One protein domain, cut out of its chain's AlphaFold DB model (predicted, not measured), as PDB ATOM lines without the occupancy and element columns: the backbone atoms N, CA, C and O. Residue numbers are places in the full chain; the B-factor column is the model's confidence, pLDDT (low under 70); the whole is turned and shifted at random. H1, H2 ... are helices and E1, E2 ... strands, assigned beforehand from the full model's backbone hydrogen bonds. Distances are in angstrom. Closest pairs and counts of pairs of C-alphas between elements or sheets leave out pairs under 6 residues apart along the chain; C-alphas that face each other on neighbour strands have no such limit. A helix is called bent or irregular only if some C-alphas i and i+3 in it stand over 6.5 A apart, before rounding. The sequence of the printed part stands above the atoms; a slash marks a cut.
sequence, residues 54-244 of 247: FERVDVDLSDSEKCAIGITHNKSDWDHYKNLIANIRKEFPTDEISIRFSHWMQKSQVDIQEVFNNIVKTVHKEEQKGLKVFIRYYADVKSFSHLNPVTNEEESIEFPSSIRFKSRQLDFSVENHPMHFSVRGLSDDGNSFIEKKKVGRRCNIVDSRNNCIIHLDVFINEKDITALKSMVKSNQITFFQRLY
ATOM      1  N   PHE A  54      10.563 -11.923 -58.706       95.69
ATOM      2  CA  PHE A  54      11.861 -11.300 -58.509       95.69
ATOM      3  C   PHE A  54      12.917 -12.060 -59.305       95.69
ATOM      4  O   PHE A  54      12.883 -13.292 -59.376       95.69
ATOM      5  N   GLU A  55      13.868 -11.318 -59.866       96.62
ATOM      6  CA  GLU A  55      15.040 -11.879 -60.539       96.62
ATOM      7  C   GLU A  55      15.853 -12.723 -59.550       96.62
ATOM      8  O   GLU A  55      16.266 -13.822 -59.901       96.62
ATOM      9  N   ARG A  56      16.008 -12.253 -58.300       97.44
ATOM     10  CA  ARG A  56      16.764 -12.955 -57.254       97.44
ATOM     11  C   ARG A  56      16.338 -12.576 -55.836       97.44
ATOM     12  O   ARG A  56      15.930 -11.441 -55.587       97.44
ATOM     13  N   VAL A  57      16.510 -13.493 -54.888       98.19
ATOM     14  CA  VAL A  57      16.483 -13.197 -53.446       98.19
ATOM     15  C   VAL A  57      17.845 -13.500 -52.822       98.19
ATOM     16  O   VAL A  57      18.352 -14.610 -52.946       98.19
ATOM     17  N   ASP A  58      18.423 -12.524 -52.130       98.38
ATOM     18  CA  ASP A  58      19.698 -12.629 -51.422       98.38
ATOM     19  C   ASP A  58      19.448 -12.833 -49.923       98.38
ATOM     20  O   ASP A  58      18.787 -12.021 -49.281       98.38
ATOM     21  N   VAL A  59      19.981 -13.907 -49.347       97.44
ATOM     22  CA  VAL A  59      19.814 -14.287 -47.942       97.44
ATOM     23  C   VAL A  59      21.161 -14.240 -47.234       97.44
ATOM     24  O   VAL A  59      22.095 -14.968 -47.569       97.44
ATOM     25  N   ASP A  60      21.256 -13.397 -46.216       94.88
ATOM     26  CA  ASP A  60      22.444 -13.248 -45.388       94.88
ATOM     27  C   ASP A  60      22.232 -13.914 -44.024       94.88
ATOM     28  O   ASP A  60      21.506 -13.398 -43.172       94.88
ATOM     29  N   LEU A  61      22.884 -15.065 -43.832       92.06
ATOM     30  CA  LEU A  61      22.897 -15.843 -42.590       92.06
ATOM     31  C   LEU A  61      24.194 -15.635 -41.794       92.06
ATOM     32  O   LEU A  61      24.486 -16.399 -40.875       92.06
ATOM     33  N   SER A  62      24.993 -14.614 -42.129       87.88
ATOM     34  CA  SER A  62      26.281 -14.351 -41.468       87.88
ATOM     35  C   SER A  62      26.189 -14.101 -39.958       87.88
ATOM     36  O   SER A  62      27.193 -14.265 -39.266       87.88
ATOM     37  N   ASP A  63      25.000 -13.743 -39.468       86.69
ATOM     38  CA  ASP A  63      24.684 -13.459 -38.064       86.69
ATOM     39  C   ASP A  63      23.577 -14.398 -37.528       86.69
ATOM     40  O   ASP A  63      22.858 -14.061 -36.593       86.69
ATOM     41  N   SER A  64      23.377 -15.572 -38.147       87.31
ATOM     42  CA  SER A  64      22.327 -16.525 -37.753       87.31
ATOM     43  C   SER A  64      22.822 -17.966 -37.704       87.31
ATOM     44  O   SER A  64      22.580 -18.771 -38.603       87.31
ATOM     45  N   GLU A  65      23.484 -18.304 -36.599       85.00
ATOM     46  CA  GLU A  65      23.966 -19.660 -36.320       85.00
ATOM     47  C   GLU A  65      22.832 -20.692 -36.319       85.00
ATOM     48  O   GLU A  65      22.924 -21.700 -37.010       85.00
ATOM     49  N   LYS A  66      21.716 -20.411 -35.635       86.81
ATOM     50  CA  LYS A  66      20.560 -21.323 -35.547       86.81
ATOM     51  C   LYS A  66      20.007 -21.691 -36.931       86.81
ATOM     52  O   LYS A  66      19.797 -22.863 -37.229       86.81
ATOM     53  N   CYS A  67      19.807 -20.696 -37.799       89.75
ATOM     54  CA  CYS A  67      19.316 -20.935 -39.154       89.75
ATOM     55  C   CYS A  67      20.355 -21.678 -40.004       89.75
ATOM     56  O   CYS A  67      20.010 -22.628 -40.708       89.75
ATOM     57  N   ALA A  68      21.631 -21.298 -39.889       89.62
ATOM     58  CA  ALA A  68      22.717 -21.981 -40.575       89.62
ATOM     59  C   ALA A  68      22.797 -23.471 -40.196       89.62
ATOM     60  O   ALA A  68      22.896 -24.322 -41.084       89.62
ATOM     61  N   ILE A  69      22.694 -23.792 -38.902       88.06
ATOM     62  CA  ILE A  69      22.664 -25.167 -38.390       88.06
ATOM     63  C   ILE A  69      21.459 -25.919 -38.961       88.06
ATOM     64  O   ILE A  69      21.640 -26.993 -39.524       88.06
ATOM     65  N   GLY A  70      20.258 -25.333 -38.919       90.00
ATOM     66  CA  GLY A  70      19.044 -25.979 -39.431       90.00
ATOM     67  C   GLY A  70      19.085 -26.340 -40.924       90.00
ATOM     68  O   GLY A  70      18.407 -27.275 -41.346       90.00
ATOM     69  N   ILE A  71      19.887 -25.632 -41.729       91.44
ATOM     70  CA  ILE A  71      20.083 -25.929 -43.161       91.44
ATOM     71  C   ILE A  71      21.172 -26.989 -43.388       91.44
ATOM     72  O   ILE A  71      21.099 -27.751 -44.352       91.44
ATOM     73  N   THR A  72      22.198 -27.019 -42.537       88.94
ATOM     74  CA  THR A  72      23.428 -27.797 -42.771       88.94
ATOM     75  C   THR A  72      23.504 -29.095 -41.966       88.94
ATOM     76  O   THR A  72      24.197 -30.011 -42.396       88.94
ATOM     77  N   HIS A  73      22.765 -29.221 -40.861       87.38
ATOM     78  CA  HIS A  73      22.786 -30.384 -39.964       87.38
ATOM     79  C   HIS A  73      21.478 -31.193 -40.059       87.38
ATOM     80  O   HIS A  73      20.394 -30.657 -40.301       87.38
ATOM     81  N   ASN A  74      21.562 -32.514 -39.885       75.75
ATOM     82  CA  ASN A  74      20.454 -33.433 -40.153       75.75
ATOM     83  C   ASN A  74      19.511 -33.555 -38.949       75.75
ATOM     84  O   ASN A  74      18.311 -33.743 -39.145       75.75
ATOM     85  N   LYS A  75      20.049 -33.428 -37.729       67.62
ATOM     86  CA  LYS A  75      19.324 -33.510 -36.455       67.62
ATOM     87  C   LYS A  75      19.614 -32.270 -35.621       67.62
ATOM     88  O   LYS A  75      20.602 -32.225 -34.896       67.62
ATOM     89  N   SER A  76      18.760 -31.263 -35.743       67.69
ATOM     90  CA  SER A  76      18.866 -30.063 -34.924       67.69
ATOM     91  C   SER A  76      17.496 -29.657 -34.398       67.69
ATOM     92  O   SER A  76      16.488 -29.827 -35.084       67.69
ATOM     93  N   ASP A  77      17.468 -28.997 -33.243       81.81
ATOM     94  CA  ASP A  77      16.278 -28.281 -32.749       81.81
ATOM     95  C   ASP A  77      15.806 -27.182 -33.736       81.81
ATOM     96  O   ASP A  77      14.725 -26.599 -33.625       81.81
ATOM     97  N   TRP A  78      16.618 -26.922 -34.762       86.31
ATOM     98  CA  TRP A  78      16.471 -25.901 -35.787       86.31
ATOM     99  C   TRP A  78      15.913 -26.447 -37.113       86.31
ATOM    100  O   TRP A  78      15.892 -25.734 -38.115       86.31
ATOM    101  N   ASP A  79      15.392 -27.677 -37.134       85.69
ATOM    102  CA  ASP A  79      14.863 -28.350 -38.333       85.69
ATOM    103  C   ASP A  79      13.742 -27.584 -39.057       85.69
ATOM    104  O   ASP A  79      13.554 -27.718 -40.267       85.69
ATOM    105  N   HIS A  80      13.020 -26.722 -38.344       88.69
ATOM    106  CA  HIS A  80      12.001 -25.846 -38.915       88.69
ATOM    107  C   HIS A  80      12.577 -24.834 -39.936       88.69
ATOM    108  O   HIS A  80      11.860 -24.391 -40.837       88.69
ATOM    109  N   TYR A  81      13.885 -24.543 -39.896       91.62
ATOM    110  CA  TYR A  81      14.576 -23.746 -40.919       91.62
ATOM    111  C   TYR A  81      14.813 -24.488 -42.241       91.62
ATOM    112  O   TYR A  81      15.077 -23.834 -43.249       91.62
ATOM    113  N   LYS A  82      14.606 -25.812 -42.314       92.19
ATOM    114  CA  LYS A  82      14.591 -26.547 -43.596       92.19
ATOM    115  C   LYS A  82      13.473 -26.062 -44.535       92.19
ATOM    116  O   LYS A  82      13.489 -26.354 -45.728       92.19
ATOM    117  N   ASN A  83      12.508 -25.301 -44.015       94.00
ATOM    118  CA  ASN A  83      11.445 -24.673 -44.800       94.00
ATOM    119  C   ASN A  83      11.862 -23.339 -45.446       94.00
ATOM    120  O   ASN A  83      11.110 -22.823 -46.270       94.00
ATOM    121  N   LEU A  84      13.039 -22.786 -45.112       95.44
ATOM    122  CA  LEU A  84      13.452 -21.431 -45.497       95.44
ATOM    123  C   LEU A  84      13.315 -21.166 -46.998       95.44
ATOM    124  O   LEU A  84      12.653 -20.213 -47.398       95.44
ATOM    125  N   ILE A  85      13.910 -22.019 -47.834       96.75
ATOM    126  CA  ILE A  85      13.934 -21.838 -49.293       96.75
ATOM    127  C   ILE A  85      12.519 -21.910 -49.882       96.75
ATOM    128  O   ILE A  85      12.134 -21.061 -50.689       96.75
ATOM    129  N   ALA A  86      11.719 -22.884 -49.441       96.38
ATOM    130  CA  ALA A  86      10.337 -23.036 -49.882       96.38
ATOM    131  C   ALA A  86       9.479 -21.823 -49.481       96.38
ATOM    132  O   ALA A  86       8.719 -21.293 -50.294       96.38
ATOM    133  N   ASN A  87       9.643 -21.343 -48.248       96.62
ATOM    134  CA  ASN A  87       8.905 -20.198 -47.729       96.62
ATOM    135  C   ASN A  87       9.337 -18.890 -48.405       96.62
ATOM    136  O   ASN A  87       8.474 -18.088 -48.754       96.62
ATOM    137  N   ILE A  88      10.630 -18.709 -48.702       96.62
ATOM    138  CA  ILE A  88      11.115 -17.578 -49.506       96.62
ATOM    139  C   ILE A  88      10.427 -17.557 -50.868       96.62
ATOM    140  O   ILE A  88       9.894 -16.522 -51.236       96.62
ATOM    141  N   ARG A  89      10.363 -18.677 -51.601       95.44
ATOM    142  CA  ARG A  89       9.703 -18.690 -52.923       95.44
ATOM    143  C   ARG A  89       8.197 -18.452 -52.857       95.44
ATOM    144  O   ARG A  89       7.606 -18.021 -53.846       95.44
ATOM    145  N   LYS A  90       7.559 -18.742 -51.721       94.75
ATOM    146  CA  LYS A  90       6.145 -18.419 -51.504       94.75
ATOM    147  C   LYS A  90       5.958 -16.930 -51.262       94.75
ATOM    148  O   LYS A  90       5.120 -16.338 -51.931       94.75
ATOM    149  N   GLU A  91       6.734 -16.332 -50.368       93.50
ATOM    150  CA  GLU A  91       6.641 -14.903 -50.026       93.50
ATOM    151  C   GLU A  91       7.160 -13.999 -51.163       93.50
ATOM    152  O   GLU A  91       6.570 -12.966 -51.493       93.50
ATOM    153  N   PHE A  92       8.231 -14.438 -51.822       94.31
ATOM    154  CA  PHE A  92       8.944 -13.751 -52.892       94.31
ATOM    155  C   PHE A  92       9.169 -14.720 -54.064       94.31
ATOM    156  O   PHE A  92      10.226 -15.352 -54.153       94.31
ATOM    157  N   PRO A  93       8.189 -14.868 -54.977       94.62
ATOM    158  CA  PRO A  93       8.338 -15.734 -56.141       94.62
ATOM    159  C   PRO A  93       9.616 -15.407 -56.914       94.62
ATOM    160  O   PRO A  93       9.804 -14.280 -57.365       94.62
ATOM    161  N   THR A  94      10.500 -16.391 -57.052       96.94
ATOM    162  CA  THR A  94      11.788 -16.256 -57.738       96.94
ATOM    163  C   THR A  94      12.260 -17.613 -58.255       96.94
ATOM    164  O   THR A  94      11.809 -18.666 -57.781       96.94
ATOM    165  N   ASP A  95      13.172 -17.571 -59.220       97.62
ATOM    166  CA  ASP A  95      13.912 -18.731 -59.717       97.62
ATOM    167  C   ASP A  95      15.364 -18.731 -59.231       97.62
ATOM    168  O   ASP A  95      16.081 -19.686 -59.507       97.62
ATOM    169  N   GLU A  96      15.805 -17.702 -58.498       98.50
ATOM    170  CA  GLU A  96      17.179 -17.604 -58.013       98.50
ATOM    171  C   GLU A  96      17.235 -17.168 -56.547       98.50
ATOM    172  O   GLU A  96      16.686 -16.136 -56.156       98.50
ATOM    173  N   ILE A  97      17.928 -17.955 -55.725       98.62
ATOM    174  CA  ILE A  97      18.190 -17.626 -54.322       98.62
ATOM    175  C   ILE A  97      19.693 -17.698 -54.074       98.62
ATOM    176  O   ILE A  97      20.316 -18.723 -54.331       98.62
ATOM    177  N   SER A  98      20.275 -16.631 -53.534       98.44
ATOM    178  CA  SER A  98      21.645 -16.637 -53.023       98.44
ATOM    179  C   SER A  98      21.628 -16.710 -51.500       98.44
ATOM    180  O   SER A  98      20.863 -15.996 -50.864       98.44
ATOM    181  N   ILE A  99      22.452 -17.564 -50.895       97.62
ATOM    182  CA  ILE A  99      22.569 -17.740 -49.447       97.62
ATOM    183  C   ILE A  99      24.036 -17.614 -49.055       97.62
ATOM    184  O   ILE A  99      24.896 -18.359 -49.527       97.62
ATOM    185  N   ARG A 100      24.328 -16.693 -48.138       94.12
ATOM    186  CA  ARG A 100      25.661 -16.515 -47.564       94.12
ATOM    187  C   ARG A 100      25.679 -16.965 -46.110       94.12
ATOM    188  O   ARG A 100      24.980 -16.388 -45.281       94.12
ATOM    189  N   PHE A 101      26.525 -17.945 -45.802       91.38
ATOM    190  CA  PHE A 101      26.801 -18.367 -44.432       91.38
ATOM    191  C   PHE A 101      27.867 -17.491 -43.770       91.38
ATOM    192  O   PHE A 101      28.586 -16.730 -44.418       91.38
ATOM    193  N   SER A 102      27.966 -17.621 -42.453       85.88
ATOM    194  CA  SER A 102      29.014 -16.994 -41.658       85.88
ATOM    195  C   SER A 102      30.378 -17.649 -41.893       85.88
ATOM    196  O   SER A 102      30.483 -18.874 -41.903       85.88
ATOM    197  N   HIS A 103      31.430 -16.836 -42.015       78.44
ATOM    198  CA  HIS A 103      32.824 -17.293 -42.098       78.44
ATOM    199  C   HIS A 103      33.511 -17.489 -40.739       78.44
ATOM    200  O   HIS A 103      34.682 -17.866 -40.709       78.44
ATOM    201  N   TRP A 104      32.814 -17.171 -39.643       72.00
ATOM    202  CA  TRP A 104      33.356 -17.095 -38.278       72.00
ATOM    203  C   TRP A 104      32.502 -17.833 -37.231       72.00
ATOM    204  O   TRP A 104      32.988 -18.082 -36.131       72.00
ATOM    205  N   MET A 105      31.257 -18.212 -37.557       65.00
ATOM    206  CA  MET A 105      30.345 -18.915 -36.637       65.00
ATOM    207  C   MET A 105      30.249 -20.431 -36.866       65.00
ATOM    208  O   MET A 105      29.486 -21.092 -36.174       65.00
ATOM    209  N   GLN A 106      30.999 -21.014 -37.807       61.12
ATOM    210  CA  GLN A 106      31.000 -22.471 -37.992       61.12
ATOM    211  C   GLN A 106      31.887 -23.126 -36.928       61.12
ATOM    212  O   GLN A 106      33.053 -23.411 -37.168       61.12
ATOM    213  N   LYS A 107      31.350 -23.255 -35.711       53.31
ATOM    214  CA  LYS A 107      32.049 -23.841 -34.558       53.31
ATOM    215  C   LYS A 107      31.760 -25.330 -34.365       53.31
ATOM    216  O   LYS A 107      32.513 -25.993 -33.659       53.31
ATOM    217  N   SER A 108      30.698 -25.860 -34.971       57.09
ATOM    218  CA  SER A 108      30.408 -27.292 -34.951       57.09
ATOM    219  C   SER A 108      31.098 -27.980 -36.125       57.09
ATOM    220  O   SER A 108      30.865 -27.649 -37.287       57.09
ATOM    221  N   GLN A 109      31.958 -28.948 -35.812       68.81
ATOM    222  CA  GLN A 109      32.474 -29.879 -36.805       68.81
ATOM    223  C   GLN A 109      31.291 -30.690 -37.343       68.81
ATOM    224  O   GLN A 109      30.678 -31.462 -36.610       68.81
ATOM    225  N   VAL A 110      30.965 -30.486 -38.617       79.31
ATOM    226  CA  VAL A 110      29.990 -31.298 -39.351       79.31
ATOM    227  C   VAL A 110      30.693 -31.920 -40.524       79.31
ATOM    228  O   VAL A 110      31.434 -31.233 -41.226       79.31
ATOM    229  N   ASP A 111      30.410 -33.192 -40.747       83.69
ATOM    230  CA  ASP A 111      30.799 -33.887 -41.957       83.69
ATOM    231  C   ASP A 111      30.285 -33.127 -43.195       83.69
ATOM    232  O   ASP A 111      29.093 -32.842 -43.351       83.69
ATOM    233  N   ILE A 112      31.188 -32.769 -44.097       85.25
ATOM    234  CA  ILE A 112      30.854 -32.040 -45.324       85.25
ATOM    235  C   ILE A 112      29.860 -32.804 -46.224       85.25
ATOM    236  O   ILE A 112      29.049 -32.184 -46.917       85.25
ATOM    237  N   GLN A 113      29.851 -34.139 -46.190       84.38
ATOM    238  CA  GLN A 113      28.866 -34.961 -46.891       84.38
ATOM    239  C   GLN A 113      27.479 -34.812 -46.256       84.38
ATOM    240  O   GLN A 113      26.470 -34.736 -46.967       84.38
ATOM    241  N   GLU A 114      27.409 -34.712 -44.926       87.12
ATOM    242  CA  GLU A 114      26.172 -34.372 -44.224       87.12
ATOM    243  C   GLU A 114      25.666 -32.988 -44.657       87.12
ATOM    244  O   GLU A 114      24.488 -32.853 -45.005       87.12
ATOM    245  N   VAL A 115      26.553 -31.990 -44.733       89.50
ATOM    246  CA  VAL A 115      26.211 -30.639 -45.208       89.50
ATOM    247  C   VAL A 115      25.594 -30.690 -46.608       89.50
ATOM    248  O   VAL A 115      24.524 -30.119 -46.829       89.50
ATOM    249  N   PHE A 116      26.213 -31.410 -47.548       90.12
ATOM    250  CA  PHE A 116      25.696 -31.542 -48.914       90.12
ATOM    251  C   PHE A 116      24.316 -32.203 -48.931       90.12
ATOM    252  O   PHE A 116      23.383 -31.687 -49.550       90.12
ATOM    253  N   ASN A 117      24.156 -33.309 -48.201       89.44
ATOM    254  CA  ASN A 117      22.889 -34.030 -48.114       89.44
ATOM    255  C   ASN A 117      21.767 -33.160 -47.528       89.44
ATOM    256  O   ASN A 117      20.629 -33.202 -48.008       89.44
ATOM    257  N   ASN A 118      22.062 -32.356 -46.506       91.88
ATOM    258  CA  ASN A 118      21.072 -31.482 -45.878       91.88
ATOM    259  C   ASN A 118      20.731 -30.264 -46.731       91.88
ATOM    260  O   ASN A 118      19.553 -29.906 -46.824       91.88
ATOM    261  N   ILE A 119      21.706 -29.692 -47.438       94.62
ATOM    262  CA  ILE A 119      21.452 -28.661 -48.445       94.62
ATOM    263  C   ILE A 119      20.529 -29.209 -49.536       94.62
ATOM    264  O   ILE A 119      19.512 -28.583 -49.840       94.62
ATOM    265  N   VAL A 120      20.807 -30.403 -50.073       94.31
ATOM    266  CA  VAL A 120      19.946 -31.050 -51.078       94.31
ATOM    267  C   VAL A 120      18.525 -31.231 -50.544       94.31
ATOM    268  O   VAL A 120      17.575 -30.835 -51.222       94.31
ATOM    269  N   LYS A 121      18.360 -31.760 -49.324       92.56
ATOM    270  CA  LYS A 121      17.043 -31.913 -48.677       92.56
ATOM    271  C   LYS A 121      16.309 -30.577 -48.531       92.56
ATOM    272  O   LYS A 121      15.114 -30.514 -48.812       92.56
ATOM    273  N   THR A 122      17.012 -29.534 -48.098       94.06
ATOM    274  CA  THR A 122      16.451 -28.200 -47.844       94.06
ATOM    275  C   THR A 122      16.021 -27.520 -49.143       94.06
ATOM    276  O   THR A 122      14.901 -27.027 -49.241       94.06
ATOM    277  N   VAL A 123      16.871 -27.544 -50.174       95.81
ATOM    278  CA  VAL A 123      16.566 -26.959 -51.489       95.81
ATOM    279  C   VAL A 123      15.396 -27.677 -52.156       95.81
ATOM    280  O   VAL A 123      14.513 -27.028 -52.710       95.81
ATOM    281  N   HIS A 124      15.346 -29.008 -52.079       94.44
ATOM    282  CA  HIS A 124      14.291 -29.803 -52.714       94.44
ATOM    283  C   HIS A 124      13.042 -29.979 -51.839       94.44
ATOM    284  O   HIS A 124      12.147 -30.762 -52.185       94.44
ATOM    285  N   LYS A 125      12.941 -29.262 -50.715       92.69
ATOM    286  CA  LYS A 125      11.711 -29.208 -49.923       92.69
ATOM    287  C   LYS A 125      10.571 -28.722 -50.823       92.69
ATOM    288  O   LYS A 125      10.708 -27.717 -51.509       92.69
ATOM    289  N   GLU A 126       9.456 -29.447 -50.842       92.94
ATOM    290  CA  GLU A 126       8.323 -29.224 -51.764       92.94
ATOM    291  C   GLU A 126       8.629 -29.394 -53.264       92.94
ATOM    292  O   GLU A 126       7.887 -28.876 -54.093       92.94
ATOM    293  N   GLU A 127       9.679 -30.139 -53.637       93.00
ATOM    294  CA  GLU A 127       9.975 -30.454 -55.047       93.00
ATOM    295  C   GLU A 127      10.117 -29.198 -55.925       93.00
ATOM    296  O   GLU A 127       9.487 -29.069 -56.977       93.00
ATOM    297  N   GLN A 128      10.942 -28.248 -55.469       92.38
ATOM    298  CA  GLN A 128      11.173 -26.980 -56.161       92.38
ATOM    299  C   GLN A 128      11.565 -27.200 -57.629       92.38
ATOM    300  O   GLN A 128      12.550 -27.872 -57.921       92.38
ATOM    301  N   LYS A 129      10.804 -26.592 -58.548       94.69
ATOM    302  CA  LYS A 129      11.084 -26.605 -59.993       94.69
ATOM    303  C   LYS A 129      11.703 -25.293 -60.459       94.69
ATOM    304  O   LYS A 129      11.293 -24.230 -59.969       94.69
ATOM    305  N   GLY A 130      12.626 -25.379 -61.418       96.94
ATOM    306  CA  GLY A 130      13.235 -24.224 -62.085       96.94
ATOM    307  C   GLY A 130      13.982 -23.293 -61.131       96.94
ATOM    308  O   GLY A 130      13.900 -22.082 -61.296       96.94
ATOM    309  N   LEU A 131      14.604 -23.835 -60.082       98.12
ATOM    310  CA  LEU A 131      15.268 -23.052 -59.041       98.12
ATOM    311  C   LEU A 131      16.787 -23.180 -59.168       98.12
ATOM    312  O   LEU A 131      17.323 -24.283 -59.202       98.12
ATOM    313  N   LYS A 132      17.481 -22.048 -59.166       98.56
ATOM    314  CA  LYS A 132      18.928 -21.961 -58.988       98.56
ATOM    315  C   LYS A 132      19.222 -21.460 -57.583       98.56
ATOM    316  O   LYS A 132      18.687 -20.434 -57.161       98.56
ATOM    317  N   VAL A 133      20.057 -22.181 -56.847       98.44
ATOM    318  CA  VAL A 133      20.473 -21.783 -55.500       98.44
ATOM    319  C   VAL A 133      21.980 -21.621 -55.471       98.44
ATOM    320  O   VAL A 133      22.705 -22.563 -55.761       98.44
ATOM    321  N   PHE A 134      22.445 -20.435 -55.099       98.38
ATOM    322  CA  PHE A 134      23.858 -20.136 -54.899       98.38
ATOM    323  C   PHE A 134      24.141 -20.100 -53.407       98.38
ATOM    324  O   PHE A 134      23.579 -19.272 -52.701       98.38
ATOM    325  N   ILE A 135      25.001 -20.975 -52.907       96.88
ATOM    326  CA  ILE A 135      25.324 -21.073 -51.488       96.88
ATOM    327  C   ILE A 135      26.810 -20.833 -51.305       96.88
ATOM    328  O   ILE A 135      27.624 -21.521 -51.906       96.88
ATOM    329  N   ARG A 136      27.168 -19.896 -50.427       94.62
ATOM    330  CA  ARG A 136      28.547 -19.711 -49.973       94.62
ATOM    331  C   ARG A 136      28.716 -20.273 -48.572       94.62
ATOM    332  O   ARG A 136      28.177 -19.702 -47.623       94.62
ATOM    333  N   TYR A 137      29.479 -21.352 -48.457       91.62
ATOM    334  CA  TYR A 137      29.724 -22.094 -47.225       91.62
ATOM    335  C   TYR A 137      31.213 -22.064 -46.846       91.62
ATOM    336  O   TYR A 137      32.083 -22.133 -47.709       91.62
ATOM    337  N   TYR A 138      31.506 -21.938 -45.551       89.31
ATOM    338  CA  TYR A 138      32.857 -21.755 -45.013       89.31
ATOM    339  C   TYR A 138      33.253 -22.923 -44.111       89.31
ATOM    340  O   TYR A 138      33.205 -22.787 -42.893       89.31
ATOM    341  N   ALA A 139      33.637 -24.040 -44.716       86.25
ATOM    342  CA  ALA A 139      33.977 -25.265 -44.013       86.25
ATOM    343  C   ALA A 139      35.202 -25.108 -43.093       86.25
ATOM    344  O   ALA A 139      36.160 -24.388 -43.405       86.25
ATOM    345  N   ASP A 140      35.180 -25.845 -41.986       83.38
ATOM    346  CA  ASP A 140      36.369 -26.134 -41.190       83.38
ATOM    347  C   ASP A 140      37.150 -27.291 -41.839       83.38
ATOM    348  O   ASP A 140      36.561 -28.170 -42.469       83.38
ATOM    349  N   VAL A 141      38.475 -27.324 -41.689       78.44
ATOM    350  CA  VAL A 141      39.302 -28.446 -42.171       78.44
ATOM    351  C   VAL A 141      38.833 -29.789 -41.606       78.44
ATOM    352  O   VAL A 141      38.795 -30.784 -42.325       78.44
ATOM    353  N   LYS A 142      38.374 -29.806 -40.353       79.19
ATOM    354  CA  LYS A 142      37.871 -31.006 -39.677       79.19
ATOM    355  C   LYS A 142      36.553 -31.523 -40.251       79.19
ATOM    356  O   LYS A 142      36.204 -32.676 -40.019       79.19
ATOM    357  N   SER A 143      35.820 -30.709 -41.016       81.12
ATOM    358  CA  SER A 143      34.623 -31.164 -41.741       81.12
ATOM    359  C   SER A 143      34.940 -32.189 -42.826       81.12
ATOM    360  O   SER A 143      34.032 -32.849 -43.321       81.12
ATOM    361  N   PHE A 144      36.212 -32.310 -43.211       78.62
ATOM    362  CA  PHE A 144      36.673 -33.226 -44.247       78.62
ATOM    363  C   PHE A 144      37.227 -34.555 -43.707       78.62
ATOM    364  O   PHE A 144      37.664 -35.393 -44.494       78.62
ATOM    365  N   SER A 145      37.194 -34.753 -42.389       74.31
ATOM    366  CA  SER A 145      37.479 -36.025 -41.716       74.31
ATOM    367  C   SER A 145      36.204 -36.575 -41.095       74.31
ATOM    368  O   SER A 145      35.537 -35.858 -40.342       74.31
ATOM    369  N   HIS A 146      35.899 -37.841 -41.370       72.25
ATOM    370  CA  HIS A 146      34.841 -38.575 -40.689       72.25
ATOM    371  C   HIS A 146      35.468 -39.438 -39.593       72.25
ATOM    372  O   HIS A 146      36.409 -40.171 -39.860       72.25
ATOM    373  N   LEU A 147      34.973 -39.369 -38.360       70.50
ATOM    374  CA  LEU A 147      35.335 -40.334 -37.318       70.50
ATOM    375  C   LEU A 147      34.240 -41.388 -37.273       70.50
ATOM    376  O   LEU A 147      33.090 -41.060 -36.969       70.50
ATOM    377  N   ASN A 148      34.589 -42.638 -37.563       69.19
ATOM    378  CA  ASN A 148      33.634 -43.727 -37.464       69.19
ATOM    379  C   ASN A 148      33.188 -43.862 -35.995       69.19
ATOM    380  O   ASN A 148      34.023 -44.097 -35.120       69.19
ATOM    381  N   PRO A 149      31.885 -43.742 -35.691       70.88
ATOM    382  CA  PRO A 149      31.399 -43.721 -34.313       70.88
ATOM    383  C   PRO A 149      31.512 -45.077 -33.598       70.88
ATOM    384  O   PRO A 149      31.327 -45.144 -32.385       70.88
ATOM    385  N   VAL A 150      31.760 -46.160 -34.338       76.69
ATOM    386  CA  VAL A 150      31.904 -47.523 -33.812       76.69
ATOM    387  C   VAL A 150      33.375 -47.875 -33.609       76.69
ATOM    388  O   VAL A 150      33.728 -48.423 -32.568       76.69
ATOM    389  N   THR A 151      34.234 -47.574 -34.585       78.25
ATOM    390  CA  THR A 151      35.659 -47.949 -34.538       78.25
ATOM    391  C   THR A 151      36.555 -46.853 -33.962       78.25
ATOM    392  O   THR A 151      37.683 -47.145 -33.577       78.25
ATOM    393  N   ASN A 152      36.065 -45.609 -33.860       73.88
ATOM    394  CA  ASN A 152      36.845 -44.402 -33.549       73.88
ATOM    395  C   ASN A 152      38.034 -44.169 -34.496       73.88
ATOM    396  O   ASN A 152      38.957 -43.422 -34.166       73.88
ATOM    397  N   GLU A 153      38.020 -44.794 -35.671       74.12
ATOM    398  CA  GLU A 153      39.026 -44.578 -36.701       74.12
ATOM    399  C   GLU A 153      38.603 -43.426 -37.615       74.12
ATOM    400  O   GLU A 153      37.418 -43.239 -37.908       74.12
ATOM    401  N   GLU A 154      39.581 -42.639 -38.064       68.25
ATOM    402  CA  GLU A 154      39.349 -41.632 -39.094       68.25
ATOM    403  C   GLU A 154      39.139 -42.312 -40.450       68.25
ATOM    404  O   GLU A 154      40.045 -42.926 -41.024       68.25
ATOM    405  N   GLU A 155      37.932 -42.156 -40.971       66.94
ATOM    406  CA  GLU A 155      37.548 -42.519 -42.319       66.94
ATOM    407  C   GLU A 155      37.635 -41.301 -43.235       66.94
ATOM    408  O   GLU A 155      37.288 -40.160 -42.902       66.94
ATOM    409  N   SER A 156      38.123 -41.557 -44.438       62.66
ATOM    410  CA  SER A 156      38.184 -40.569 -45.496       62.66
ATOM    411  C   SER A 156      36.821 -40.421 -46.170       62.66
ATOM    412  O   SER A 156      36.127 -41.396 -46.452       62.66
ATOM    413  N   ILE A 157      36.444 -39.175 -46.456       66.38
ATOM    414  CA  ILE A 157      35.163 -38.865 -47.093       66.38
ATOM    415  C   ILE A 157      35.283 -39.099 -48.601       66.38
ATOM    416  O   ILE A 157      35.970 -38.359 -49.309       66.38
ATOM    417  N   GLU A 158      34.580 -40.109 -49.110       63.81
ATOM    418  CA  GLU A 158      34.418 -40.311 -50.547       63.81
ATOM    419  C   GLU A 158      33.243 -39.485 -51.075       63.81
ATOM    420  O   GLU A 158      32.088 -39.662 -50.679       63.81
ATOM    421  N   PHE A 159      33.526 -38.594 -52.023       66.19
ATOM    422  CA  PHE A 159      32.477 -37.847 -52.703       66.19
ATOM    423  C   PHE A 159      32.021 -38.601 -53.944       66.19
ATOM    424  O   PHE A 159      32.832 -38.861 -54.841       66.19
ATOM    425  N   PRO A 160      30.726 -38.924 -54.041       68.62
ATOM    426  CA  PRO A 160      30.229 -39.648 -55.187       68.62
ATOM    427  C   PRO A 160      30.164 -38.722 -56.408       68.62
ATOM    428  O   PRO A 160      29.942 -37.519 -56.292       68.62
ATOM    429  N   SER A 161      30.261 -39.296 -57.608       75.12
ATOM    430  CA  SER A 161      29.944 -38.594 -58.864       75.12
ATOM    431  C   SER A 161      28.466 -38.192 -58.971       75.12
ATOM    432  O   SER A 161      28.074 -37.471 -59.885       75.12
ATOM    433  N   SER A 162      27.634 -38.656 -58.036       82.44
ATOM    434  CA  SER A 162      26.211 -38.359 -57.982       82.44
ATOM    435  C   SER A 162      25.650 -38.474 -56.569       82.44
ATOM    436  O   SER A 162      26.032 -39.377 -55.826       82.44
ATOM    437  N   ILE A 163      24.659 -37.660 -56.227       85.38
ATOM    438  CA  ILE A 163      23.969 -37.727 -54.935       85.38
ATOM    439  C   ILE A 163      22.624 -38.429 -55.123       85.38
ATOM    440  O   ILE A 163      21.800 -38.006 -55.932       85.38
ATOM    441  N   ARG A 164      22.359 -39.498 -54.363       87.38
ATOM    442  CA  ARG A 164      21.022 -40.113 -54.333       87.38
ATOM    443  C   ARG A 164      20.100 -39.285 -53.447       87.38
ATOM    444  O   ARG A 164      20.363 -39.107 -52.262       87.38
ATOM    445  N   PHE A 165      18.988 -38.822 -54.006       89.06
ATOM    446  CA  PHE A 165      17.961 -38.107 -53.259       89.06
ATOM    447  C   PHE A 165      16.580 -38.651 -53.621       89.06
ATOM    448  O   PHE A 165      16.124 -38.509 -54.754       89.06
ATOM    449  N   LYS A 166      15.888 -39.264 -52.651       88.12
ATOM    450  CA  LYS A 166      14.664 -40.052 -52.900       88.12
ATOM    451  C   LYS A 166      14.940 -41.137 -53.958       88.12
ATOM    452  O   LYS A 166      15.915 -41.866 -53.832       88.12
ATOM    453  N   SER A 167      14.108 -41.241 -54.992       86.12
ATOM    454  CA  SER A 167      14.242 -42.203 -56.093       86.12
ATOM    455  C   SER A 167      15.012 -41.668 -57.309       86.12
ATOM    456  O   SER A 167      14.924 -42.255 -58.384       86.12
ATOM    457  N   ARG A 168      15.745 -40.552 -57.177       88.50
ATOM    458  CA  ARG A 168      16.548 -39.968 -58.266       88.50
ATOM    459  C   ARG A 168      18.018 -39.840 -57.892       88.50
ATOM    460  O   ARG A 168      18.382 -39.728 -56.719       88.50
ATOM    461  N   GLN A 169      18.834 -39.829 -58.931       91.62
ATOM    462  CA  GLN A 169      20.264 -39.585 -58.884       91.62
ATOM    463  C   GLN A 169      20.506 -38.161 -59.394       91.62
ATOM    464  O   GLN A 169      20.035 -37.811 -60.472       91.62
ATOM    465  N   LEU A 170      21.142 -37.332 -58.571       94.06
ATOM    466  CA  LEU A 170      21.507 -35.954 -58.893       94.06
ATOM    467  C   LEU A 170      22.952 -35.936 -59.377       94.06
ATOM    468  O   LEU A 170      23.808 -36.533 -58.719       94.06
ATOM    469  N   ASP A 171      23.227 -35.235 -60.470       93.56
ATOM    470  CA  ASP A 171      24.589 -35.129 -60.988       93.56
ATOM    471  C   ASP A 171      25.418 -34.244 -60.063       93.56
ATOM    472  O   ASP A 171      24.963 -33.181 -59.631       93.56
ATOM    473  N   PHE A 172      26.636 -34.685 -59.753       90.94
ATOM    474  CA  PHE A 172      27.562 -33.959 -58.898       90.94
ATOM    475  C   PHE A 172      28.858 -33.667 -59.656       90.94
ATOM    476  O   PHE A 172      29.490 -34.562 -60.216       90.94
ATOM    477  N   SER A 173      29.283 -32.406 -59.659       88.88
ATOM    478  CA  SER A 173      30.552 -31.998 -60.265       88.88
ATOM    479  C   SER A 173      31.236 -30.901 -59.459       88.88
ATOM    480  O   SER A 173      30.608 -30.205 -58.667       88.88
ATOM    481  N   VAL A 174      32.542 -30.755 -59.659       87.06
ATOM    482  CA  VAL A 174      33.366 -29.718 -59.034       87.06
ATOM    483  C   VAL A 174      34.029 -28.934 -60.148       87.06
ATOM    484  O   VAL A 174      34.606 -29.533 -61.055       87.06
ATOM    485  N   GLU A 175      33.938 -27.612 -60.097       87.56
ATOM    486  CA  GLU A 175      34.607 -26.756 -61.070       87.56
ATOM    487  C   GLU A 175      36.119 -26.747 -60.845       87.56
ATOM    488  O   GLU A 175      36.605 -26.742 -59.714       87.56
ATOM    489  N   ASN A 176      36.878 -26.707 -61.941       77.12
ATOM    490  CA  ASN A 176      38.338 -26.726 -61.878       77.12
ATOM    491  C   ASN A 176      38.955 -25.364 -61.513       77.12
ATOM    492  O   ASN A 176      40.141 -25.305 -61.193       77.12
ATOM    493  N   HIS A 177      38.178 -24.280 -61.531       81.19
ATOM    494  CA  HIS A 177      38.686 -22.940 -61.252       81.19
ATOM    495  C   HIS A 177      38.694 -22.670 -59.740       81.19
ATOM    496  O   HIS A 177      37.630 -22.708 -59.111       81.19
ATOM    497  N   PRO A 178      39.863 -22.393 -59.131       83.38
ATOM    498  CA  PRO A 178      39.919 -22.017 -57.731       83.38
ATOM    499  C   PRO A 178      39.317 -20.624 -57.522       83.38
ATOM    500  O   PRO A 178      39.458 -19.717 -58.342       83.38
ATOM    501  N   MET A 179      38.658 -20.450 -56.385       88.88
ATOM    502  CA  MET A 179      38.112 -19.182 -55.929       88.88
ATOM    503  C   MET A 179      38.942 -18.681 -54.754       88.88
ATOM    504  O   MET A 179      39.175 -19.412 -53.792       88.88
ATOM    505  N   HIS A 180      39.335 -17.412 -54.806       89.75
ATOM    506  CA  HIS A 180      40.104 -16.762 -53.751       89.75
ATOM    507  C   HIS A 180      39.365 -15.526 -53.262       89.75
ATOM    508  O   HIS A 180      38.840 -14.752 -54.061       89.75
ATOM    509  N   PHE A 181      39.344 -15.325 -51.949       87.12
ATOM    510  CA  PHE A 181      38.983 -14.038 -51.367       87.12
ATOM    511  C   PHE A 181      39.498 -13.920 -49.938       87.12
ATOM    512  O   PHE A 181      39.902 -14.902 -49.316       87.12
ATOM    513  N   SER A 182      39.425 -12.712 -49.398       88.38
ATOM    514  CA  SER A 182      39.830 -12.435 -48.029       88.38
ATOM    515  C   SER A 182      38.641 -12.078 -47.156       88.38
ATOM    516  O   SER A 182      37.713 -11.387 -47.583       88.38
ATOM    517  N   VAL A 183      38.686 -12.511 -45.900       86.38
ATOM    518  CA  VAL A 183      37.729 -12.103 -44.867       86.38
ATOM    519  C   VAL A 183      38.451 -11.490 -43.684       86.38
ATOM    520  O   VAL A 183      39.527 -11.936 -43.304       86.38
ATOM    521  N   ARG A 184      37.835 -10.494 -43.048       85.94
ATOM    522  CA  ARG A 184      38.310 -10.006 -41.752       85.94
ATOM    523  C   ARG A 184      37.855 -10.972 -40.656       85.94
ATOM    524  O   ARG A 184      36.681 -11.346 -40.605       85.94
ATOM    525  N   GLY A 185      38.770 -11.374 -39.785       81.12
ATOM    526  CA  GLY A 185      38.485 -12.229 -38.634       81.12
ATOM    527  C   GLY A 185      39.385 -11.887 -37.454       81.12
ATOM    528  O   GLY A 185      40.324 -11.113 -37.602       81.12
ATOM    529  N   LEU A 186      39.097 -12.459 -36.287       80.69
ATOM    530  CA  LEU A 186      39.983 -12.335 -35.128       80.69
ATOM    531  C   LEU A 186      41.273 -13.124 -35.367       80.69
ATOM    532  O   LEU A 186      41.228 -14.214 -35.951       80.69
ATOM    533  N   SER A 187      42.405 -12.580 -34.931       82.25
ATOM    534  CA  SER A 187      43.665 -13.313 -34.819       82.25
ATOM    535  C   SER A 187      43.507 -14.530 -33.909       82.25
ATOM    536  O   SER A 187      42.545 -14.635 -33.148       82.25
ATOM    537  N   ASP A 188      44.433 -15.482 -34.017       79.06
ATOM    538  CA  ASP A 188      44.356 -16.728 -33.246       79.06
ATOM    539  C   ASP A 188      44.491 -16.473 -31.724       79.06
ATOM    540  O   ASP A 188      43.972 -17.250 -30.929       79.06
ATOM    541  N   ASP A 189      45.090 -15.344 -31.319       82.12
ATOM    542  CA  ASP A 189      45.153 -14.856 -29.930       82.12
ATOM    543  C   ASP A 189      43.938 -14.003 -29.502       82.12
ATOM    544  O   ASP A 189      43.850 -13.580 -28.352       82.12
ATOM    545  N   GLY A 190      43.002 -13.720 -30.416       82.19
ATOM    546  CA  GLY A 190      41.791 -12.939 -30.154       82.19
ATOM    547  C   GLY A 190      41.983 -11.428 -29.972       82.19
ATOM    548  O   GLY A 190      40.986 -10.728 -29.799       82.19
ATOM    549  N   ASN A 191      43.212 -10.905 -30.044       86.75
ATOM    550  CA  ASN A 191      43.515  -9.515 -29.669       86.75
ATOM    551  C   ASN A 191      43.470  -8.513 -30.828       86.75
ATOM    552  O   ASN A 191      43.546  -7.305 -30.608       86.75
ATOM    553  N   SER A 192      43.366  -8.980 -32.072       86.94
ATOM    554  CA  SER A 192      43.369  -8.105 -33.245       86.94
ATOM    555  C   SER A 192      42.469  -8.628 -34.359       86.94
ATOM    556  O   SER A 192      42.123  -9.809 -34.417       86.94
ATOM    557  N   PHE A 193      42.078  -7.738 -35.271       86.56
ATOM    558  CA  PHE A 193      41.428  -8.135 -36.514       86.56
ATOM    559  C   PHE A 193      42.475  -8.281 -37.610       86.56
ATOM    560  O   PHE A 193      43.115  -7.304 -37.991       86.56
ATOM    561  N   ILE A 194      42.589  -9.486 -38.153       88.94
ATOM    562  CA  ILE A 194      43.489  -9.801 -39.259       88.94
ATOM    563  C   ILE A 194      42.699 -10.158 -40.512       88.94
ATOM    564  O   ILE A 194      41.535 -10.574 -40.467       88.94
ATOM    565  N   GLU A 195      43.353 -10.000 -41.653       90.25
ATOM    566  CA  GLU A 195      42.871 -10.549 -42.906       90.25
ATOM    567  C   GLU A 195      43.178 -12.050 -42.954       90.25
ATOM    568  O   GLU A 195      44.319 -12.478 -42.798       90.25
ATOM    569  N   LYS A 196      42.142 -12.866 -43.155       88.56
ATOM    570  CA  LYS A 196      42.252 -14.308 -43.362       88.56
ATOM    571  C   LYS A 196      41.937 -14.617 -44.816       88.56
ATOM    572  O   LYS A 196      40.820 -14.377 -45.280       88.56
ATOM    573  N   LYS A 197      42.915 -15.177 -45.519       91.44
ATOM    574  CA  LYS A 197      42.746 -15.648 -46.893       91.44
ATOM    575  C   LYS A 197      41.955 -16.953 -46.906       91.44
ATOM    576  O   LYS A 197      42.196 -17.859 -46.102       91.44
ATOM    577  N   LYS A 198      40.984 -17.023 -47.809       90.00
ATOM    578  CA  LYS A 198      40.123 -18.178 -48.042       90.00
ATOM    579  C   LYS A 198      40.336 -18.676 -49.464       90.00
ATOM    580  O   LYS A 198      40.403 -17.881 -50.403       90.00
ATOM    581  N   VAL A 199      40.390 -19.993 -49.602       89.62
ATOM    582  CA  VAL A 199      40.440 -20.680 -50.895       89.62
ATOM    583  C   VAL A 199      39.251 -21.618 -50.959       89.62
ATOM    584  O   VAL A 199      38.866 -22.206 -49.949       89.62
ATOM    585  N   GLY A 200      38.627 -21.719 -52.123       89.00
ATOM    586  CA  GLY A 200      37.460 -22.563 -52.298       89.00
ATOM    587  C   GLY A 200      37.202 -22.936 -53.737       89.00
ATOM    588  O   GLY A 200      37.916 -22.501 -54.639       89.00
ATOM    589  N   ARG A 201      36.164 -23.744 -53.935       89.38
ATOM    590  CA  ARG A 201      35.668 -24.150 -55.252       89.38
ATOM    591  C   ARG A 201      34.164 -24.297 -55.248       89.38
ATOM    592  O   ARG A 201      33.540 -24.461 -54.201       89.38
ATOM    593  N   ARG A 202      33.604 -24.280 -56.452       92.56
ATOM    594  CA  ARG A 202      32.193 -24.527 -56.689       92.56
ATOM    595  C   ARG A 202      31.925 -26.011 -56.898       92.56
ATOM    596  O   ARG A 202      32.449 -26.623 -57.828       92.56
ATOM    597  N   CYS A 203      31.060 -26.555 -56.057       92.06
ATOM    598  CA  CYS A 203      30.407 -27.842 -56.241       92.06
ATOM    599  C   CYS A 203      29.028 -27.608 -56.868       92.06
ATOM    600  O   CYS A 203      28.221 -26.848 -56.333       92.06
ATOM    601  N   ASN A 204      28.742 -28.269 -57.981       94.56
ATOM    602  CA  ASN A 204      27.465 -28.197 -58.677       94.56
ATOM    603  C   ASN A 204      26.669 -29.479 -58.431       94.56
ATOM    604  O   ASN A 204      27.175 -30.576 -58.672       94.56
ATOM    605  N   ILE A 205      25.421 -29.331 -57.985       95.06
ATOM    606  CA  ILE A 205      24.458 -30.427 -57.827       95.06
ATOM    607  C   ILE A 205      23.275 -30.141 -58.746       95.06
ATOM    608  O   ILE A 205      22.602 -29.121 -58.580       95.06
ATOM    609  N   VAL A 206      23.022 -31.024 -59.709       96.81
ATOM    610  CA  VAL A 206      22.017 -30.808 -60.755       96.81
ATOM    611  C   VAL A 206      20.906 -31.848 -60.648       96.81
ATOM    612  O   VAL A 206      21.140 -33.053 -60.727       96.81
ATOM    613  N   ASP A 207      19.673 -31.367 -60.487       96.06
ATOM    614  CA  ASP A 207      18.450 -32.151 -60.649       96.06
ATOM    615  C   ASP A 207      17.825 -31.841 -62.011       96.06
ATOM    616  O   ASP A 207      16.990 -30.939 -62.155       96.06
ATOM    617  N   SER A 208      18.210 -32.629 -63.012       94.44
ATOM    618  CA  SER A 208      17.701 -32.522 -64.384       94.44
ATOM    619  C   SER A 208      16.183 -32.715 -64.470       94.44
ATOM    620  O   SER A 208      15.537 -32.126 -65.333       94.44
ATOM    621  N   ARG A 209      15.572 -33.479 -63.548       94.19
ATOM    622  CA  ARG A 209      14.121 -33.728 -63.548       94.19
ATOM    623  C   ARG A 209      13.328 -32.479 -63.172       94.19
ATOM    624  O   ARG A 209      12.290 -32.210 -63.773       94.19
ATOM    625  N   ASN A 210      13.782 -31.744 -62.160       94.69
ATOM    626  CA  ASN A 210      13.113 -30.521 -61.709       94.69
ATOM    627  C   ASN A 210      13.705 -29.244 -62.320       94.69
ATOM    628  O   ASN A 210      13.192 -28.156 -62.045       94.69
ATOM    629  N   ASN A 211      14.753 -29.358 -63.142       96.00
ATOM    630  CA  ASN A 211      15.553 -28.226 -63.608       96.00
ATOM    631  C   ASN A 211      16.013 -27.355 -62.422       96.00
ATOM    632  O   ASN A 211      15.813 -26.139 -62.403       96.00
ATOM    633  N   CYS A 212      16.517 -28.010 -61.373       97.06
ATOM    634  CA  CYS A 212      17.010 -27.366 -60.160       97.06
ATOM    635  C   CYS A 212      18.532 -27.504 -60.102       97.06
ATOM    636  O   CYS A 212      19.064 -28.586 -60.344       97.06
ATOM    637  N   ILE A 213      19.230 -26.411 -59.802       97.81
ATOM    638  CA  ILE A 213      20.693 -26.373 -59.765       97.81
ATOM    639  C   ILE A 213      21.133 -25.752 -58.446       97.81
ATOM    640  O   ILE A 213      20.693 -24.661 -58.085       97.81
ATOM    641  N   ILE A 214      22.021 -26.438 -57.735       97.94
ATOM    642  CA  ILE A 214      22.663 -25.931 -56.527       97.94
ATOM    643  C   ILE A 214      24.126 -25.669 -56.859       97.94
ATOM    644  O   ILE A 214      24.879 -26.600 -57.136       97.94
ATOM    645  N   HIS A 215      24.514 -24.402 -56.807       97.56
ATOM    646  CA  HIS A 215      25.893 -23.946 -56.859       97.56
ATOM    647  C   HIS A 215      26.378 -23.737 -55.427       97.56
ATOM    648  O   HIS A 215      26.007 -22.758 -54.779       97.56
ATOM    649  N   LEU A 216      27.171 -24.667 -54.910       95.25
ATOM    650  CA  LEU A 216      27.708 -24.622 -53.557       95.25
ATOM    651  C   LEU A 216      29.192 -24.253 -53.600       95.25
ATOM    652  O   LEU A 216      30.044 -25.092 -53.880       95.25
ATOM    653  N   ASP A 217      29.494 -22.996 -53.303       94.12
ATOM    654  CA  ASP A 217      30.856 -22.499 -53.150       94.12
ATOM    655  C   ASP A 217      31.357 -22.868 -51.745       94.12
ATOM    656  O   ASP A 217      30.889 -22.312 -50.744       94.12
ATOM    657  N   VAL A 218      32.296 -23.812 -51.664       90.69
ATOM    658  CA  VAL A 218      32.889 -24.291 -50.408       90.69
ATOM    659  C   VAL A 218      34.253 -23.650 -50.218       90.69
ATOM    660  O   VAL A 218      35.129 -23.802 -51.066       90.69
ATOM    661  N   PHE A 219      34.442 -22.965 -49.093       89.88
ATOM    662  CA  PHE A 219      35.677 -22.272 -48.741       89.88
ATOM    663  C   PHE A 219      36.280 -22.783 -47.441       89.88
ATOM    664  O   PHE A 219      35.558 -23.044 -46.487       89.88
ATOM    665  N   ILE A 220      37.607 -22.801 -47.379       87.19
ATOM    666  CA  ILE A 220      38.422 -23.125 -46.199       87.19
ATOM    667  C   ILE A 220      39.454 -22.014 -45.964       87.19
ATOM    668  O   ILE A 220      39.630 -21.142 -46.822       87.19
ATOM    669  N   ASN A 221      40.145 -21.999 -44.816       88.00
ATOM    670  CA  ASN A 221      41.296 -21.101 -44.676       88.00
ATOM    671  C   ASN A 221      42.455 -21.584 -45.547       88.00
ATOM    672  O   ASN A 221      42.758 -22.772 -45.586       88.00
ATOM    673  N   GLU A 222      43.158 -20.641 -46.170       87.38
ATOM    674  CA  GLU A 222      44.345 -20.948 -46.974       87.38
ATOM    675  C   GLU A 222      45.431 -21.660 -46.151       87.38
ATOM    676  O   GLU A 222      46.046 -22.611 -46.630       87.38
ATOM    677  N   LYS A 223      45.603 -21.268 -44.879       85.75
ATOM    678  CA  LYS A 223      46.568 -21.897 -43.962       85.75
ATOM    679  C   LYS A 223      46.300 -23.387 -43.708       85.75
ATOM    680  O   LYS A 223      47.236 -24.123 -43.411       85.75
ATOM    681  N   ASP A 224      45.056 -23.838 -43.877       83.69
ATOM    682  CA  ASP A 224      44.645 -25.215 -43.579       83.69
ATOM    683  C   ASP A 224      44.774 -26.150 -44.802       83.69
ATOM    684  O   ASP A 224      44.591 -27.363 -44.686       83.69
ATOM    685  N   ILE A 225      45.140 -25.621 -45.981       79.31
ATOM    686  CA  ILE A 225      45.282 -26.410 -47.219       79.31
ATOM    687  C   ILE A 225      46.334 -27.512 -47.062       79.31
ATOM    688  O   ILE A 225      46.137 -28.630 -47.537       79.31
ATOM    689  N   THR A 226      47.462 -27.217 -46.412       75.38
ATOM    690  CA  THR A 226      48.549 -28.193 -46.233       75.38
ATOM    691  C   THR A 226      48.119 -29.350 -45.333       75.38
ATOM    692  O   THR A 226      48.388 -30.503 -45.665       75.38
ATOM    693  N   ALA A 227      47.392 -29.053 -44.249       72.62
ATOM    694  CA  ALA A 227      46.833 -30.069 -43.360       72.62
ATOM    695  C   ALA A 227      45.850 -30.979 -44.117       72.62
ATOM    696  O   ALA A 227      45.982 -32.201 -44.078       72.62
ATOM    697  N   LEU A 228      44.955 -30.400 -44.924       70.75
ATOM    698  CA  LEU A 228      44.053 -31.176 -45.782       70.75
ATOM    699  C   LEU A 228      44.795 -32.062 -46.781       70.75
ATOM    700  O   LEU A 228      44.422 -33.216 -46.959       70.75
ATOM    701  N   LYS A 229      45.866 -31.564 -47.414       68.00
ATOM    702  CA  LYS A 229      46.678 -32.369 -48.343       68.00
ATOM    703  C   LYS A 229      47.273 -33.605 -47.662       68.00
ATOM    704  O   LYS A 229      47.326 -34.652 -48.298       68.00
ATOM    705  N   SER A 230      47.684 -33.502 -46.395       63.47
ATOM    706  CA  SER A 230      48.205 -34.648 -45.633       63.47
ATOM    707  C   SER A 230      47.136 -35.656 -45.197       63.47
ATOM    708  O   SER A 230      47.466 -36.817 -44.973       63.47
ATOM    709  N   MET A 231      45.864 -35.249 -45.126       62.75
ATOM    710  CA  MET A 231      44.741 -36.119 -44.745       62.75
ATOM    711  C   MET A 231      44.231 -36.992 -45.907       62.75
ATOM    712  O   MET A 231      43.470 -37.934 -45.699       62.75
ATOM    713  N   VAL A 232      44.662 -36.723 -47.145       57.69
ATOM    714  CA  VAL A 232      44.262 -37.491 -48.332       57.69
ATOM    715  C   VAL A 232      45.249 -38.641 -48.561       57.69
ATOM    716  O   VAL A 232      46.328 -38.444 -49.121       57.69
ATOM    717  N   LYS A 233      44.884 -39.871 -48.169       53.41
ATOM    718  CA  LYS A 233      45.639 -41.082 -48.557       53.41
ATOM    719  C   LYS A 233      45.639 -41.236 -50.089       53.41
ATOM    720  O   LYS A 233      44.640 -40.947 -50.749       53.41
ATOM    721  N   SER A 234      46.749 -41.720 -50.664       48.19
ATOM    722  CA  SER A 234      47.045 -41.661 -52.112       48.19
ATOM    723  C   SER A 234      46.024 -42.316 -53.051       48.19
ATOM    724  O   SER A 234      46.093 -42.096 -54.253       48.19
ATOM    725  N   ASN A 235      45.074 -43.107 -52.549       41.66
ATOM    726  CA  ASN A 235      44.144 -43.863 -53.390       41.66
ATOM    727  C   ASN A 235      42.735 -43.245 -53.495       41.66
ATOM    728  O   ASN A 235      41.941 -43.717 -54.300       41.66
ATOM    729  N   GLN A 236      42.426 -42.161 -52.771       50.41
ATOM    730  CA  GLN A 236      41.117 -41.466 -52.822       50.41
ATOM    731  C   GLN A 236      41.237 -40.004 -53.271       50.41
ATOM    732  O   GLN A 236      40.527 -39.081 -52.879       50.41
ATOM    733  N   ILE A 237      42.204 -39.815 -54.148       48.69
ATOM    734  CA  ILE A 237      42.808 -38.551 -54.517       48.69
ATOM    735  C   ILE A 237      41.840 -37.626 -55.285       48.69
ATOM    736  O   ILE A 237      42.008 -36.413 -55.276       48.69
ATOM    737  N   THR A 238      40.817 -38.147 -55.960       52.81
ATOM    738  CA  THR A 238      40.172 -37.438 -57.078       52.81
ATOM    739  C   THR A 238      39.329 -36.232 -56.671       52.81
ATOM    740  O   THR A 238      39.430 -35.200 -57.326       52.81
ATOM    741  N   PHE A 239      38.532 -36.301 -55.603       54.75
ATOM    742  CA  PHE A 239      37.696 -35.165 -55.194       54.75
ATOM    743  C   PHE A 239      38.496 -34.072 -54.484       54.75
ATOM    744  O   PHE A 239      38.416 -32.910 -54.870       54.75
ATOM    745  N   PHE A 240      39.322 -34.432 -53.500       56.03
ATOM    746  CA  PHE A 240      40.176 -33.467 -52.803       56.03
ATOM    747  C   PHE A 240      41.213 -32.840 -53.739       56.03
ATOM    748  O   PHE A 240      41.473 -31.643 -53.663       56.03
ATOM    749  N   GLN A 241      41.753 -33.591 -54.702       57.41
ATOM    750  CA  GLN A 241      42.568 -32.982 -55.750       57.41
ATOM    751  C   GLN A 241      41.759 -32.076 -56.670       57.41
ATOM    752  O   GLN A 241      42.247 -31.004 -57.005       57.41
ATOM    753  N   ARG A 242      40.527 -32.440 -57.047       59.50
ATOM    754  CA  ARG A 242      39.650 -31.547 -57.824       59.50
ATOM    755  C   ARG A 242      39.237 -30.303 -57.046       59.50
ATOM    756  O   ARG A 242      39.015 -29.276 -57.669       59.50
ATOM    757  N   LEU A 243      39.164 -30.364 -55.718       58.25
ATOM    758  CA  LEU A 243      38.948 -29.194 -54.870       58.25
ATOM    759  C   LEU A 243      40.209 -28.331 -54.692       58.25
ATOM    760  O   LEU A 243      40.076 -27.133 -54.449       58.25
ATOM    761  N   TYR A 244      41.427 -28.879 -54.803       59.81
ATOM    762  CA  TYR A 244      42.615 -28.182 -54.273       59.81
ATOM    763  C   TYR A 244      43.914 -28.274 -55.097       59.81
ATOM    764  O   TYR A 244      44.900 -27.644 -54.711       59.81
TER     765      TYR A 244
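AT A GLANCE: This is residues 54 to 244 of the 247 residues of an uncharacterized protein of Caenorhabditis remanei (UniProt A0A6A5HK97). A twisted sheet of eight strands curls round helix H3, and H1 and H2 pack on H3 near the E1 and E2 part of the sheet. At the other end H5 and H6 pack on E9, while E8 and the first part of the bent E9 form a hairpin arm; E4 and E5 make a small separate hairpin. The 191 printed residues hold six named helices and ten named strands, in the order E1 H1 H2 E2 H3 E3 H4 E4 E5 E6 E7 E8 E9 E10 H5 H6. The class is mixed, helices and strands; the large sheet is branched and partly parallel, partly antiparallel. The whole is compact, with a radius of gyration of the C-alphas of 16.8 A and spans of 44 by 41 by 35 A.

IN THESE COORDINATES: E1 is residues 56 to 61, beginning at C-alpha 56 (16.764, -12.955, -57.254). H1 is 65 to 72, H2 79 to 91 (19.6 A), E2 96 to 101, H3 112 to 123 (16.4 A) and E3 132 to 138 (19.7 A). H4 is 141 to 144, E4 145 to 147, E5 154 to 156, E6 162 to 165, E7 168 to 174 (19.7 A) and E8 179 to 186 (22.0 A). E9, 193 to 207 (41.1 A), bends by 52 degrees at residue 197. E10 is 212 to 221 (29.5 A), H5 222 to 231 and H6 237 to 244, ending at C-alpha 244 (42.615, -28.182, -54.273). H2 is irregular, with C-alphas 82 and 85 7.4 A apart; H5 only just, with C-alphas 223 and 226 7.0 A apart.

HOW THE PARTS SIT: E1 and E2 (N 59 and O 98, 2.7 A), E2 and E3 (N 99 and O 134, 2.7 A), and E3 and E10 (N 133 and O 213, 2.8 A) are parallel; E1, H1, H2, E2 and E2, H3, E3 are strand-helix-strand units, parallel neighbours joined through helices, with right-handed crossovers. E8, E9 and E10 form a meander, each strand the antiparallel neighbour of the one before (N 183 and O 196, 2.9 A; N 203 and O 216, 2.8 A). E7 is antiparallel to E9 (N 204 and O 173, 2.8 A) and to E6 (N 170 and O 163, 2.8 A). H1, H3 and H6 are on the same face of this sheet; H2 only grazes it. H1 touches H3, about perpendicular at 90 degrees, closest at the C-alphas of Thr 72 and Val 115, 4.7 A. H5 touches H4, closest at the C-alphas of Val 141 and Asp 224, 6.4 A. In the hairpin E4 and E5, N 155 and O 146 are 2.7 A apart. H1, H3 and H6 have every O i to N i+4 pair within hydrogen-bond range, H2 5 of 9 and H5 4 of 6; H4 is too short for one.

THE WHOLE: The two farthest C-alphas, of Ser 167 and Asn 191, are 51.2 A apart. The printed part has no cut and no long link. Its mean pLDDT is 84.3; residues under 70 include 154 to 160 and 229 to 244.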